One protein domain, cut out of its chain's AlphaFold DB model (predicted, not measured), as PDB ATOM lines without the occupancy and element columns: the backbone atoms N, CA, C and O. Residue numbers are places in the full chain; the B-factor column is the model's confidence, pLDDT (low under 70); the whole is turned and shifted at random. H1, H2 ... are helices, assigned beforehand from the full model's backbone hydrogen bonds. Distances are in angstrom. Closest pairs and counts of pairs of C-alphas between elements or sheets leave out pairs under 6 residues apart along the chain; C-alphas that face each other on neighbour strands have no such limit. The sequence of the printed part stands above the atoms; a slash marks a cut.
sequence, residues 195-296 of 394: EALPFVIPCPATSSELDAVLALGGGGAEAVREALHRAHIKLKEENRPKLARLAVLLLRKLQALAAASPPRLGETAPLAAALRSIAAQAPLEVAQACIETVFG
ATOM      1  N   GLU A 195     -26.100  55.413 -14.633       44.28
ATOM      2  CA  GLU A 195     -27.464  55.678 -14.148       44.28
ATOM      3  C   GLU A 195     -28.481  54.751 -14.849       44.28
ATOM      4  O   GLU A 195     -29.325  55.169 -15.641       44.28
ATOM      5  N   ALA A 196     -28.356  53.446 -14.612       46.59
ATOM      6  CA  ALA A 196     -29.270  52.443 -15.132       46.59
ATOM      7  C   ALA A 196     -30.489  52.301 -14.213       46.59
ATOM      8  O   ALA A 196     -30.365  52.233 -12.989       46.59
ATOM      9  N   LEU A 197     -31.675  52.207 -14.819       48.97
ATOM     10  CA  LEU A 197     -32.908  51.879 -14.103       48.97
ATOM     11  C   LEU A 197     -32.737  50.559 -13.326       48.97
ATOM     12  O   LEU A 197     -32.130  49.620 -13.857       48.97
ATOM     13  N   PRO A 198     -33.291  50.448 -12.103       45.28
ATOM     14  CA  PRO A 198     -33.225  49.207 -11.341       45.28
ATOM     15  C   PRO A 198     -33.786  48.043 -12.173       45.28
ATOM     16  O   PRO A 198     -34.806  48.180 -12.850       45.28
ATOM     17  N   PHE A 199     -33.095  46.899 -12.125       52.16
ATOM     18  CA  PHE A 199     -33.405  45.676 -12.885       52.16
ATOM     19  C   PHE A 199     -33.219  45.756 -14.420       52.16
ATOM     20  O   PHE A 199     -33.814  44.966 -15.156       52.16
ATOM     21  N   VAL A 200     -32.372  46.663 -14.934       52.47
ATOM     22  CA  VAL A 200     -32.004  46.716 -16.365       52.47
ATOM     23  C   VAL A 200     -30.524  46.380 -16.584       52.47
ATOM     24  O   VAL A 200     -29.642  47.193 -16.323       52.47
ATOM     25  N   ILE A 201     -30.254  45.191 -17.133       62.94
ATOM     26  CA  ILE A 201     -28.907  44.776 -17.559       62.94
ATOM     27  C   ILE A 201     -28.594  45.387 -18.943       62.94
ATOM     28  O   ILE A 201     -29.341  45.129 -19.894       62.94
ATOM     29  N   PRO A 202     -27.511  46.174 -19.107       67.25
ATOM     30  CA  PRO A 202     -27.094  46.681 -20.414       67.25
ATOM     31  C   PRO A 202     -26.536  45.557 -21.305       67.25
ATOM     32  O   PRO A 202     -25.941  44.595 -20.826       67.25
ATOM     33  N   CYS A 203     -26.687  45.685 -22.626       72.50
ATOM     34  CA  CYS A 203     -26.081  44.745 -23.576       72.50
ATOM     35  C   CYS A 203     -24.543  44.822 -23.477       72.50
ATOM     36  O   CYS A 203     -24.002  45.900 -23.743       72.50
ATOM     37  N   PRO A 204     -23.829  43.724 -23.153       78.75
ATOM     38  CA  PRO A 204     -22.391  43.777 -22.911       78.75
ATOM     39  C   PRO A 204     -21.618  44.085 -24.199       78.75
ATOM     40  O   PRO A 204     -21.892  43.528 -25.268       78.75
ATOM     41  N   ALA A 205     -20.638  44.978 -24.084       77.69
ATOM     42  CA  ALA A 205     -19.751  45.422 -25.152       77.69
ATOM     43  C   ALA A 205     -18.368  44.752 -25.089       77.69
ATOM     44  O   ALA A 205     -17.707  44.628 -26.126       77.69
ATOM     45  N   THR A 206     -17.934  44.290 -23.910       83.81
ATOM     46  CA  THR A 206     -16.656  43.582 -23.721       83.81
ATOM     47  C   THR A 206     -16.828  42.146 -23.220       83.81
ATOM     48  O   THR A 206     -17.877  41.744 -22.718       83.81
ATOM     49  N   SER A 207     -15.764  41.343 -23.341       80.25
ATOM     50  CA  SER A 207     -15.755  39.960 -22.839       80.25
ATOM     51  C   SER A 207     -15.857  39.881 -21.312       80.25
ATOM     52  O   SER A 207     -16.375  38.896 -20.802       80.25
ATOM     53  N   SER A 208     -15.374  40.903 -20.595       81.69
ATOM     54  CA  SER A 208     -15.442  40.961 -19.129       81.69
ATOM     55  C   SER A 208     -16.862  41.266 -18.650       81.69
ATOM     56  O   SER A 208     -17.326  40.666 -17.688       81.69
ATOM     57  N   GLU A 209     -17.572  42.157 -19.349       81.00
ATOM     58  CA  GLU A 209     -18.989  42.447 -19.084       81.00
ATOM     59  C   GLU A 209     -19.884  41.241 -19.385       81.00
ATOM     60  O   GLU A 209     -20.799  40.951 -18.620       81.00
ATOM     61  N   LEU A 210     -19.615  40.506 -20.473       80.75
ATOM     62  CA  LEU A 210     -20.353  39.276 -20.770       80.75
ATOM     63  C   LEU A 210     -20.145  38.230 -19.665       80.75
ATOM     64  O   LEU A 210     -21.112  37.631 -19.207       80.75
ATOM     65  N   ASP A 211     -18.906  38.036 -19.213       80.12
ATOM     66  CA  ASP A 211     -18.588  37.068 -18.160       80.12
ATOM     67  C   ASP A 211     -19.208  37.446 -16.810       80.12
ATOM     68  O   ASP A 211     -19.719  36.569 -16.114       80.12
ATOM     69  N   ALA A 212     -19.258  38.742 -16.489       77.19
ATOM     70  CA  ALA A 212     -20.017  39.263 -15.358       77.19
ATOM     71  C   ALA A 212     -21.510  38.902 -15.468       77.19
ATOM     72  O   ALA A 212     -22.036  38.216 -14.596       77.19
ATOM     73  N   VAL A 213     -22.182  39.271 -16.567       72.88
ATOM     74  CA  VAL A 213     -23.616  38.982 -16.791       72.88
ATOM     75  C   VAL A 213     -23.928  37.475 -16.759       72.88
ATOM     76  O   VAL A 213     -25.016  37.078 -16.343       72.88
ATOM     77  N   LEU A 214     -22.980  36.622 -17.158       73.19
ATOM     78  CA  LEU A 214     -23.119  35.164 -17.102       73.19
ATOM     79  C   LEU A 214     -22.959  34.583 -15.693       73.19
ATOM     80  O   LEU A 214     -23.702  33.664 -15.348       73.19
ATOM     81  N   ALA A 215     -22.016  35.100 -14.897       72.25
ATOM     82  CA  ALA A 215     -21.784  34.656 -13.520       72.25
ATOM     83  C   ALA A 215     -22.996  34.932 -12.618       72.25
ATOM     84  O   ALA A 215     -23.337  34.117 -11.765       72.25
ATOM     85  N   LEU A 216     -23.680  36.048 -12.876       63.88
ATOM     86  CA  LEU A 216     -24.903  36.439 -12.190       63.88
ATOM     87  C   LEU A 216     -26.018  35.384 -12.310       63.88
ATOM     88  O   LEU A 216     -26.568  34.950 -11.306       63.88
ATOM     89  N   GLY A 217     -26.323  34.915 -13.523       56.78
ATOM     90  CA  GLY A 217     -27.544  34.143 -13.800       56.78
ATOM     91  C   GLY A 217     -27.648  32.720 -13.228       56.78
ATOM     92  O   GLY A 217     -28.523  31.992 -13.680       56.78
ATOM     93  N   GLY A 218     -26.750  32.263 -12.342       55.75
ATOM     94  CA  GLY A 218     -26.776  30.904 -11.756       55.75
ATOM     95  C   GLY A 218     -26.674  29.747 -12.771       55.75
ATOM     96  O   GLY A 218     -26.914  28.589 -12.441       55.75
ATOM     97  N   GLY A 219     -26.347  30.072 -14.022       55.56
ATOM     98  CA  GLY A 219     -26.615  29.255 -15.199       55.56
ATOM     99  C   GLY A 219     -26.948  30.178 -16.370       55.56
ATOM    100  O   GLY A 219     -28.095  30.564 -16.567       55.56
ATOM    101  N   GLY A 220     -25.927  30.556 -17.148       55.75
ATOM    102  CA  GLY A 220     -25.919  31.709 -18.070       55.75
ATOM    103  C   GLY A 220     -26.910  31.733 -19.251       55.75
ATOM    104  O   GLY A 220     -26.701  32.477 -20.205       55.75
ATOM    105  N   ALA A 221     -27.978  30.936 -19.226       56.44
ATOM    106  CA  ALA A 221     -29.079  30.967 -20.180       56.44
ATOM    107  C   ALA A 221     -30.018  32.164 -19.965       56.44
ATOM    108  O   ALA A 221     -30.425  32.818 -20.925       56.44
ATOM    109  N   GLU A 222     -30.397  32.421 -18.711       58.44
ATOM    110  CA  GLU A 222     -31.556  33.264 -18.398       58.44
ATOM    111  C   GLU A 222     -31.210  34.750 -18.440       58.44
ATOM    112  O   GLU A 222     -31.869  35.498 -19.160       58.44
ATOM    113  N   ALA A 223     -30.093  35.154 -17.826       58.94
ATOM    114  CA  ALA A 223     -29.567  36.517 -17.933       58.94
ATOM    115  C   ALA A 223     -29.299  36.930 -19.397       58.94
ATOM    116  O   ALA A 223     -29.598  38.054 -19.803       58.94
ATOM    117  N   VAL A 224     -28.809  36.002 -20.234       59.31
ATOM    118  CA  VAL A 224     -28.621  36.259 -21.673       59.31
ATOM    119  C   VAL A 224     -29.960  36.323 -22.407       59.31
ATOM    120  O   VAL A 224     -30.106  37.190 -23.265       59.31
ATOM    121  N   ARG A 225     -30.948  35.472 -22.075       61.81
ATOM    122  CA  ARG A 225     -32.320  35.573 -22.616       61.81
ATOM    123  C   ARG A 225     -32.983  36.898 -22.254       61.81
ATOM    124  O   ARG A 225     -33.656  37.456 -23.112       61.81
ATOM    125  N   GLU A 226     -32.796  37.408 -21.040       58.34
ATOM    126  CA  GLU A 226     -33.403  38.664 -20.591       58.34
ATOM    127  C   GLU A 226     -32.744  39.890 -21.249       58.34
ATOM    128  O   GLU A 226     -33.443  40.777 -21.745       58.34
ATOM    129  N   ALA A 227     -31.411  39.893 -21.378       56.62
ATOM    130  CA  ALA A 227     -30.691  40.887 -22.178       56.62
ATOM    131  C   ALA A 227     -31.132  40.856 -23.659       56.62
ATOM    132  O   ALA A 227     -31.387  41.901 -24.264       56.62
ATOM    133  N   LEU A 228     -31.316  39.657 -24.229       57.38
ATOM    134  CA  LEU A 228     -31.919  39.439 -25.553       57.38
ATOM    135  C   LEU A 228     -33.341  40.007 -25.656       57.38
ATOM    136  O   LEU A 228     -33.681  40.601 -26.678       57.38
ATOM    137  N   HIS A 229     -34.158  39.829 -24.613       57.84
ATOM    138  CA  HIS A 229     -35.567  40.225 -24.601       57.84
ATOM    139  C   HIS A 229     -35.761  41.748 -24.624       57.84
ATOM    140  O   HIS A 229     -36.789  42.240 -25.084       57.84
ATOM    141  N   ARG A 230     -34.755  42.515 -24.178       54.75
ATOM    142  CA  ARG A 230     -34.740  43.986 -24.272       54.75
ATOM    143  C   ARG A 230     -33.966  44.513 -25.490       54.75
ATOM    144  O   ARG A 230     -34.295  45.583 -25.995       54.75
ATOM    145  N   ALA A 231     -32.993  43.765 -26.016       53.22
ATOM    146  CA  ALA A 231     -32.198  44.152 -27.190       53.22
ATOM    147  C   ALA A 231     -32.866  43.864 -28.557       53.22
ATOM    148  O   ALA A 231     -32.232  44.045 -29.598       53.22
ATOM    149  N   HIS A 232     -34.131  43.430 -28.583       58.97
ATOM    150  CA  HIS A 232     -34.863  43.096 -29.809       58.97
ATOM    151  C   HIS A 232     -34.855  44.214 -30.872       58.97
ATOM    152  O   HIS A 232     -35.045  45.400 -30.587       58.97
ATOM    153  N   ILE A 233     -34.733  43.808 -32.142       56.62
ATOM    154  CA  ILE A 233     -34.711  44.710 -33.313       56.62
ATOM    155  C   ILE A 233     -36.014  45.501 -33.470       56.62
ATOM    156  O   ILE A 233     -35.992  46.620 -33.971       56.62
ATOM    157  N   LYS A 234     -37.141  44.955 -32.992       57.84
ATOM    158  CA  LYS A 234     -38.459  45.609 -33.039       57.84
ATOM    159  C   LYS A 234     -38.519  46.952 -32.294       57.84
ATOM    160  O   LYS A 234     -39.478  47.683 -32.504       57.84
ATOM    161  N   LEU A 235     -37.543  47.270 -31.435       58.62
ATOM    162  CA  LEU A 235     -37.494  48.543 -30.709       58.62
ATOM    163  C   LEU A 235     -36.785  49.665 -31.488       58.62
ATOM    164  O   LEU A 235     -37.345  50.751 -31.596       58.62
ATOM    165  N   LYS A 236     -35.553  49.445 -31.980       67.50
ATOM    166  CA  LYS A 236     -34.722  50.470 -32.654       67.50
ATOM    167  C   LYS A 236     -33.699  49.849 -33.611       67.50
ATOM    168  O   LYS A 236     -33.090  48.828 -33.292       67.50
ATOM    169  N   GLU A 237     -33.416  50.525 -34.726       69.94
ATOM    170  CA  GLU A 237     -32.398  50.097 -35.705       69.94
ATOM    171  C   GLU A 237     -30.975  50.046 -35.117       69.94
ATOM    172  O   GLU A 237     -30.197  49.143 -35.427       69.94
ATOM    173  N   GLU A 238     -30.667  50.951 -34.184       75.31
ATOM    174  CA  GLU A 238     -29.406  51.010 -33.425       75.31
ATOM    175  C   GLU A 238     -29.079  49.727 -32.638       75.31
ATOM    176  O   GLU A 238     -27.947  49.548 -32.179       75.31
ATOM    177  N   ASN A 239     -30.051  48.831 -32.450       77.19
ATOM    178  CA  ASN A 239     -29.841  47.567 -31.752       77.19
ATOM    179  C   ASN A 239     -29.169  46.509 -32.644       77.19
ATOM    180  O   ASN A 239     -28.464  45.652 -32.113       77.19
ATOM    181  N   ARG A 240     -29.282  46.593 -33.982       79.56
ATOM    182  CA  ARG A 240     -28.638  45.644 -34.918       79.56
ATOM    183  C   ARG A 240     -27.111  45.527 -34.715       79.56
ATOM    184  O   ARG A 240     -26.640  44.409 -34.499       79.56
ATOM    185  N   PRO A 241     -26.316  46.621 -34.665       82.38
ATOM    186  CA  PRO A 241     -24.876  46.521 -34.405       82.38
ATOM    187  C   PRO A 241     -24.529  46.095 -32.968       82.38
ATOM    188  O   PRO A 241     -23.435  45.576 -32.747       82.38
ATOM    189  N   LYS A 242     -25.424  46.291 -31.988       82.81
ATOM    190  CA  LYS A 242     -25.229  45.822 -30.600       82.81
ATOM    191  C   LYS A 242     -25.398  44.299 -30.530       82.81
ATOM    192  O   LYS A 242     -24.523  43.610 -30.012       82.81
ATOM    193  N   LEU A 243     -26.446  43.770 -31.168       82.25
ATOM    194  CA  LEU A 243     -26.680  42.334 -31.347       82.25
ATOM    195  C   LEU A 243     -25.542  41.644 -32.119       82.25
ATOM    196  O   LEU A 243     -25.087  40.578 -31.708       82.25
ATOM    197  N   ALA A 244     -25.025  42.263 -33.186       84.56
ATOM    198  CA  ALA A 244     -23.885  41.730 -33.936       84.56
ATOM    199  C   ALA A 244     -22.611  41.600 -33.074       84.56
ATOM    200  O   ALA A 244     -21.924  40.577 -33.131       84.56
ATOM    201  N   ARG A 245     -22.319  42.590 -32.215       85.44
ATOM    202  CA  ARG A 245     -21.209  42.518 -31.243       85.44
ATOM    203  C   ARG A 245     -21.446  41.427 -30.197       85.44
ATOM    204  O   ARG A 245     -20.542  40.631 -29.949       85.44
ATOM    205  N   LEU A 246     -22.656  41.345 -29.640       84.88
ATOM    206  CA  LEU A 246     -23.036  40.321 -28.663       84.88
ATOM    207  C   LEU A 246     -22.865  38.901 -29.229       84.88
ATOM    208  O   LEU A 246     -22.300  38.041 -28.558       84.88
ATOM    209  N   ALA A 247     -23.272  38.664 -30.479       86.12
ATOM    210  CA  ALA A 247     -23.082  37.381 -31.158       86.12
ATOM    211  C   ALA A 247     -21.596  36.987 -31.273       86.12
ATOM    212  O   ALA A 247     -21.238  35.840 -30.997       86.12
ATOM    213  N   VAL A 248     -20.714  37.936 -31.609       86.69
ATOM    214  CA  VAL A 248     -19.256  37.709 -31.656       86.69
ATOM    215  C   VAL A 248     -18.677  37.418 -30.266       86.69
ATOM    216  O   VAL A 248     -17.822  36.539 -30.135       86.69
ATOM    217  N   LEU A 249     -19.133  38.113 -29.218       87.31
ATOM    218  CA  LEU A 249     -18.695  37.850 -27.841       87.31
ATOM    219  C   LEU A 249     -19.139  36.456 -27.363       87.31
ATOM    220  O   LEU A 249     -18.321  35.711 -26.827       87.31
ATOM    221  N   LEU A 250     -20.386  36.061 -27.639       86.06
ATOM    222  CA  LEU A 250     -20.902  34.720 -27.336       86.06
ATOM    223  C   LEU A 250     -20.136  33.621 -28.088       86.06
ATOM    224  O   LEU A 250     -19.785  32.607 -27.488       86.06
ATOM    225  N   LEU A 251     -19.808  33.826 -29.369       87.69
ATOM    226  CA  LEU A 251     -18.966  32.902 -30.142       87.69
ATOM    227  C   LEU A 251     -17.569  32.736 -29.533       87.69
ATOM    228  O   LEU A 251     -17.081  31.612 -29.413       87.69
ATOM    229  N   ARG A 252     -16.939  33.834 -29.099       87.38
ATOM    230  CA  ARG A 252     -15.639  33.790 -28.409       87.38
ATOM    231  C   ARG A 252     -15.729  33.084 -27.057       87.38
ATOM    232  O   ARG A 252     -14.842  32.296 -26.738       87.38
ATOM    233  N   LYS A 253     -16.802  33.304 -26.290       86.31
ATOM    234  CA  LYS A 253     -17.030  32.611 -25.013       86.31
ATOM    235  C   LYS A 253     -17.244  31.110 -25.216       86.31
ATOM    236  O   LYS A 253     -16.606  30.317 -24.533       86.31
ATOM    237  N   LEU A 254     -18.050  30.714 -26.205       86.81
ATOM    238  CA  LEU A 254     -18.220  29.314 -26.615       86.81
ATOM    239  C   LEU A 254     -16.882  28.668 -27.011       86.81
ATOM    240  O   LEU A 254     -16.585  27.560 -26.572       86.81
ATOM    241  N   GLN A 255     -16.049  29.372 -27.783       86.06
ATOM    242  CA  GLN A 255     -14.710  28.899 -28.146       86.06
ATOM    243  C   GLN A 255     -13.797  28.739 -26.918       86.06
ATOM    244  O   GLN A 255     -13.071  27.752 -26.828       86.06
ATOM    245  N   ALA A 256     -13.848  29.669 -25.959       85.75
ATOM    246  CA  ALA A 256     -13.075  29.592 -24.720       85.75
ATOM    247  C   ALA A 256     -13.525  28.428 -23.817       85.75
ATOM    248  O   ALA A 256     -12.681  27.701 -23.300       85.75
ATOM    249  N   LEU A 257     -14.837  28.199 -23.677       84.12
ATOM    250  CA  LEU A 257     -15.398  27.078 -22.910       84.12
ATOM    251  C   LEU A 257     -15.080  25.714 -23.545       84.12
ATOM    252  O   LEU A 257     -14.820  24.750 -22.827       84.12
ATOM    253  N   ALA A 258     -15.046  25.641 -24.879       83.94
ATOM    254  CA  ALA A 258     -14.629  24.448 -25.615       83.94
ATOM    255  C   ALA A 258     -13.108  24.195 -25.560       83.94
ATOM    256  O   ALA A 258     -12.674  23.055 -25.716       83.94
ATOM    257  N   ALA A 259     -12.300  25.240 -25.349       86.50
ATOM    258  CA  ALA A 259     -10.845  25.153 -25.202       86.50
ATOM    259  C   ALA A 259     -10.377  24.952 -23.746       86.50
ATOM    260  O   ALA A 259      -9.199  24.672 -23.516       86.50
ATOM    261  N   ALA A 260     -11.273  25.100 -22.765       86.38
ATOM    262  CA  ALA A 260     -10.988  24.817 -21.365       86.38
ATOM    263  C   ALA A 260     -10.719  23.318 -21.142       86.38
ATOM    264  O   ALA A 260     -11.280  22.459 -21.822       86.38
ATOM    265  N   SER A 261      -9.868  23.003 -20.163       83.06
ATOM    266  CA  SER A 261      -9.583  21.631 -19.739       83.06
ATOM    267  C   SER A 261      -9.912  21.492 -18.247       83.06
ATOM    268  O   SER A 261      -9.222  22.124 -17.443       83.06
ATOM    269  N   PRO A 262     -10.942  20.715 -17.853       82.25
ATOM    270  CA  PRO A 262     -11.878  19.974 -18.709       82.25
ATOM    271  C   PRO A 262     -12.859  20.890 -19.484       82.25
ATOM    272  O   PRO A 262     -13.152  21.999 -19.028       82.25
ATOM    273  N   PRO A 263     -13.385  20.440 -20.642       78.00
ATOM    274  CA  PRO A 263     -14.304  21.228 -21.462       78.00
ATOM    275  C   PRO A 263     -15.694  21.303 -20.819       78.00
ATOM    276  O   PRO A 263     -16.355  20.283 -20.619       78.00
ATOM    277  N   ARG A 264     -16.167  22.521 -20.537       75.50
ATOM    278  CA  ARG A 264     -17.430  22.768 -19.817       75.50
ATOM    279  C   ARG A 264     -18.643  22.724 -20.743       75.50
ATOM    280  O   ARG A 264     -19.296  23.733 -21.005       75.50
ATOM    281  N   LEU A 265     -18.929  21.544 -21.289       71.81
ATOM    282  CA  LEU A 265     -19.941  21.376 -22.336       71.81
ATOM    283  C   LEU A 265     -21.366  21.728 -21.868       71.81
ATOM    284  O   LEU A 265     -22.148  22.231 -22.678       71.81
ATOM    285  N   GLY A 266     -21.685  21.556 -20.580       75.81
ATOM    286  CA  GLY A 266     -22.995  21.913 -20.014       75.81
ATOM    287  C   GLY A 266     -23.356  23.396 -20.180       75.81
ATOM    288  O   GLY A 266     -24.488  23.726 -20.529       75.81
ATOM    289  N   GLU A 267     -22.374  24.295 -20.046       75.12
ATOM    290  CA  GLU A 267     -22.554  25.743 -20.224       75.12
ATOM    291  C   GLU A 267     -22.753  26.141 -21.707       75.12
ATOM    292  O   GLU A 267     -23.258  27.224 -22.006       75.12
ATOM    293  N   THR A 268     -22.391  25.279 -22.669       79.88
ATOM    294  CA  THR A 268     -22.381  25.646 -24.102       79.88
ATOM    295  C   THR A 268     -23.756  25.591 -24.771       79.88
ATOM    296  O   THR A 268     -24.046  26.412 -25.642       79.88
ATOM    297  N   ALA A 269     -24.628  24.663 -24.364       81.12
ATOM    298  CA  ALA A 269     -25.966  24.497 -24.937       81.12
ATOM    299  C   ALA A 269     -26.856  25.761 -24.836       81.12
ATOM    300  O   ALA A 269     -27.390  26.177 -25.874       81.12
ATOM    301  N   PRO A 270     -27.003  26.425 -23.668       78.44
ATOM    302  CA  PRO A 270     -27.813  27.641 -23.573       78.44
ATOM    303  C   PRO A 270     -27.211  28.829 -24.332       78.44
ATOM    304  O   PRO A 270     -27.938  29.556 -25.010       78.44
ATOM    305  N   LEU A 271     -25.885  28.995 -24.297       79.69
ATOM    306  CA  LEU A 271     -25.185  30.050 -25.040       79.69
ATOM    307  C   LEU A 271     -25.346  29.875 -26.559       79.69
ATOM    308  O   LEU A 271     -25.572  30.847 -27.281       79.69
ATOM    309  N   ALA A 272     -25.307  28.634 -27.050       82.56
ATOM    310  CA  ALA A 272     -25.574  28.320 -28.449       82.56
ATOM    311  C   ALA A 272     -27.044  28.574 -28.840       82.56
ATOM    312  O   ALA A 272     -27.305  29.020 -29.957       82.56
ATOM    313  N   ALA A 273     -28.006  28.331 -27.943       82.75
ATOM    314  CA  ALA A 273     -29.414  28.662 -28.176       82.75
ATOM    315  C   ALA A 273     -29.644  30.185 -28.238       82.75
ATOM    316  O   ALA A 273     -30.315  30.671 -29.153       82.75
ATOM    317  N   ALA A 274     -29.023  30.949 -27.333       78.69
ATOM    318  CA  ALA A 274     -29.040  32.410 -27.360       78.69
ATOM    319  C   ALA A 274     -28.429  32.966 -28.659       78.69
ATOM    320  O   ALA A 274     -29.051  33.791 -29.328       78.69
ATOM    321  N   LEU A 275     -27.266  32.453 -29.076       84.56
ATOM    322  CA  LEU A 275     -26.618  32.841 -30.332       84.56
ATOM    323  C   LEU A 275     -27.519  32.602 -31.557       84.56
ATOM    324  O   LEU A 275     -27.620  33.480 -32.413       84.56
ATOM    325  N   ARG A 276     -28.214  31.455 -31.632       84.50
ATOM    326  CA  ARG A 276     -29.189  31.179 -32.709       84.50
ATOM    327  C   ARG A 276     -30.335  32.192 -32.712       84.50
ATOM    328  O   ARG A 276     -30.722  32.651 -33.782       84.50
ATOM    329  N   SER A 277     -30.844  32.573 -31.537       82.75
ATOM    330  CA  SER A 277     -31.892  33.596 -31.405       82.75
ATOM    331  C   SER A 277     -31.429  34.977 -31.890       82.75
ATOM    332  O   SER A 277     -32.183  35.671 -32.568       82.75
ATOM    333  N   ILE A 278     -30.176  35.363 -31.615       81.62
ATOM    334  CA  ILE A 278     -29.592  36.621 -32.117       81.62
ATOM    335  C   ILE A 278     -29.414  36.571 -33.642       81.62
ATOM    336  O   ILE A 278     -29.816  37.499 -34.345       81.62
ATOM    337  N   ALA A 279     -28.849  35.478 -34.164       84.69
ATOM    338  CA  ALA A 279     -28.606  35.301 -35.595       84.69
ATOM    339  C   ALA A 279     -29.906  35.263 -36.422       84.69
ATOM    340  O   ALA A 279     -29.929  35.762 -37.542       84.69
ATOM    341  N   ALA A 280     -30.997  34.730 -35.860       86.00
ATOM    342  CA  ALA A 280     -32.320  34.759 -36.484       86.00
ATOM    343  C   ALA A 280     -32.931  36.172 -36.561       86.00
ATOM    344  O   ALA A 280     -33.800  36.412 -37.394       86.00
ATOM    345  N   GLN A 281     -32.494  37.102 -35.703       81.25
ATOM    346  CA  GLN A 281     -32.964  38.487 -35.708       81.25
ATOM    347  C   GLN A 281     -32.166  39.352 -36.704       81.25
ATOM    348  O   GLN A 281     -32.776  40.012 -37.540       81.25
ATOM    349  N   ALA A 282     -30.828  39.342 -36.643       80.44
ATOM    350  CA  ALA A 282     -29.946  40.170 -37.490       80.44
ATOM    351  C   ALA A 282     -28.972  39.315 -38.333       80.44
ATOM    352  O   ALA A 282     -27.768  39.307 -38.058       80.44
ATOM    353  N   PRO A 283     -29.448  38.552 -39.336       85.19
ATOM    354  CA  PRO A 283     -28.619  37.557 -40.016       85.19
ATOM    355  C   PRO A 283     -27.446  38.157 -40.804       85.19
ATOM    356  O   PRO A 283     -26.375  37.555 -40.839       85.19
ATOM    357  N   LEU A 284     -27.613  39.336 -41.416       83.69
ATOM    358  CA  LEU A 284     -26.586  39.956 -42.261       83.69
ATOM    359  C   LEU A 284     -25.464  40.578 -41.422       83.69
ATOM    360  O   LEU A 284     -24.288  40.297 -41.651       83.69
ATOM    361  N   GLU A 285     -25.822  41.379 -40.423       84.19
ATOM    362  CA  GLU A 285     -24.888  42.096 -39.558       84.19
ATOM    363  C   GLU A 285     -24.121  41.133 -38.645       84.19
ATOM    364  O   GLU A 285     -22.913  41.288 -38.453       84.19
ATOM    365  N   VAL A 286     -24.795  40.095 -38.127       84.94
ATOM    366  CA  VAL A 286     -24.136  39.014 -37.380       84.94
ATOM    367  C   VAL A 286     -23.168  38.261 -38.291       84.94
ATOM    368  O   VAL A 286     -22.021  38.060 -37.896       84.94
ATOM    369  N   ALA A 287     -23.568  37.885 -39.513       83.31
ATOM    370  CA  ALA A 287     -22.678  37.183 -40.440       83.31
ATOM    371  C   ALA A 287     -21.432  38.013 -40.792       83.31
ATOM    372  O   ALA A 287     -20.321  37.493 -40.706       83.31
ATOM    373  N   GLN A 288     -21.592  39.302 -41.110       82.06
ATOM    374  CA  GLN A 288     -20.478  40.215 -41.394       82.06
ATOM    375  C   GLN A 288     -19.520  40.331 -40.198       82.06
ATOM    376  O   GLN A 288     -18.323  40.077 -40.343       82.06
ATOM    377  N   ALA A 289     -20.042  40.612 -38.999       82.12
ATOM    378  CA  ALA A 289     -19.228  40.730 -37.790       82.12
ATOM    379  C   ALA A 289     -18.493  39.419 -37.442       82.12
ATOM    380  O   ALA A 289     -17.339  39.447 -37.009       82.12
ATOM    381  N   CYS A 290     -19.120  38.261 -37.670       80.25
ATOM    382  CA  CYS A 290     -18.486  36.955 -37.485       80.25
ATOM    383  C   CYS A 290     -17.389  36.687 -38.529       80.25
ATOM    384  O   CYS A 290     -16.319  36.200 -38.167       80.25
ATOM    385  N   ILE A 291     -17.608  37.038 -39.801       77.94
ATOM    386  CA  ILE A 291     -16.597  36.909 -40.863       77.94
ATOM    387  C   ILE A 291     -15.354  37.737 -40.516       77.94
ATOM    388  O   ILE A 291     -14.259  37.182 -40.421       77.94
ATOM    389  N   GLU A 292     -15.521  39.027 -40.215       75.00
ATOM    390  CA  GLU A 292     -14.403  39.922 -39.896       75.00
ATOM    391  C   GLU A 292     -13.578  39.469 -38.685       75.00
ATOM    392  O   GLU A 292     -12.354  39.632 -38.674       75.00
ATOM    393  N   THR A 293     -14.238  38.931 -37.655       74.25
ATOM    394  CA  THR A 293     -13.616  38.683 -36.345       74.25
ATOM    395  C   THR A 293     -13.173  37.243 -36.102       74.25
ATOM    396  O   THR A 293     -12.288  37.044 -35.266       74.25
ATOM    397  N   VAL A 294     -13.756  36.260 -36.800       68.94
ATOM    398  CA  VAL A 294     -13.422  34.826 -36.679       68.94
ATOM    399  C   VAL A 294     -12.595  34.344 -37.872       68.94
ATOM    400  O   VAL A 294     -11.623  33.615 -37.685       68.94
ATOM    401  N   PHE A 295     -12.944  34.766 -39.091       67.12
ATOM    402  CA  PHE A 295     -12.255  34.353 -40.323       67.12
ATOM    403  C   PHE A 295     -11.217  35.384 -40.799       67.12
ATOM    404  O   PHE A 295     -10.281  35.029 -41.519       67.12
ATOM    405  N   GLY A 296     -11.326  36.628 -40.326       64.56
ATOM    406  CA  GLY A 296     -10.416  37.731 -40.626       64.56
ATOM    407  C   GLY A 296     -10.885  38.573 -41.813       64.56
ATOM    408  O   GLY A 296     -11.549  38.086 -42.723       64.56
TER     409      GLY A 296
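What this domain is: This is residues 195 to 296 of the 394 residues of an uncharacterized protein of Emiliania huxleyi (UniProt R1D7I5). What shape? A helical hairpin, H3 and H4, makes the core; H2 packs alongside H4, H1 on H2, H5 on H3. How built? The printed part has 102 residues with five named helices, H1 to H5. It is all helix and compact, radius of gyration of the C-alphas 13.3 A, spans 40 by 35 by 21 A.

How they stand to each other: Which touch? H1, residues 207 to 216, touches H2, residues 222 to 230. H3, residues 239 to 259, and H4, residues 265 to 281, form a hairpin. H5, residues 283 to 295, touches H3; the closest C-alphas, of Ala 244 and Val 286, are 4.4 A apart. And backbones? Every O i to N i+4 pair is within hydrogen-bond range except in H4, 10 of 13.

Where its parts are: Where does H1 begin? C-alpha 207 is at (-15.755, 39.960, -22.839). And H5's end? C-alpha 295 is at (-12.255, 34.353, -40.323).

The domain as a whole: Any cut? The printed part has no cut. Is confidence low? 33 residues are under pLDDT 70, among them 216 to 237.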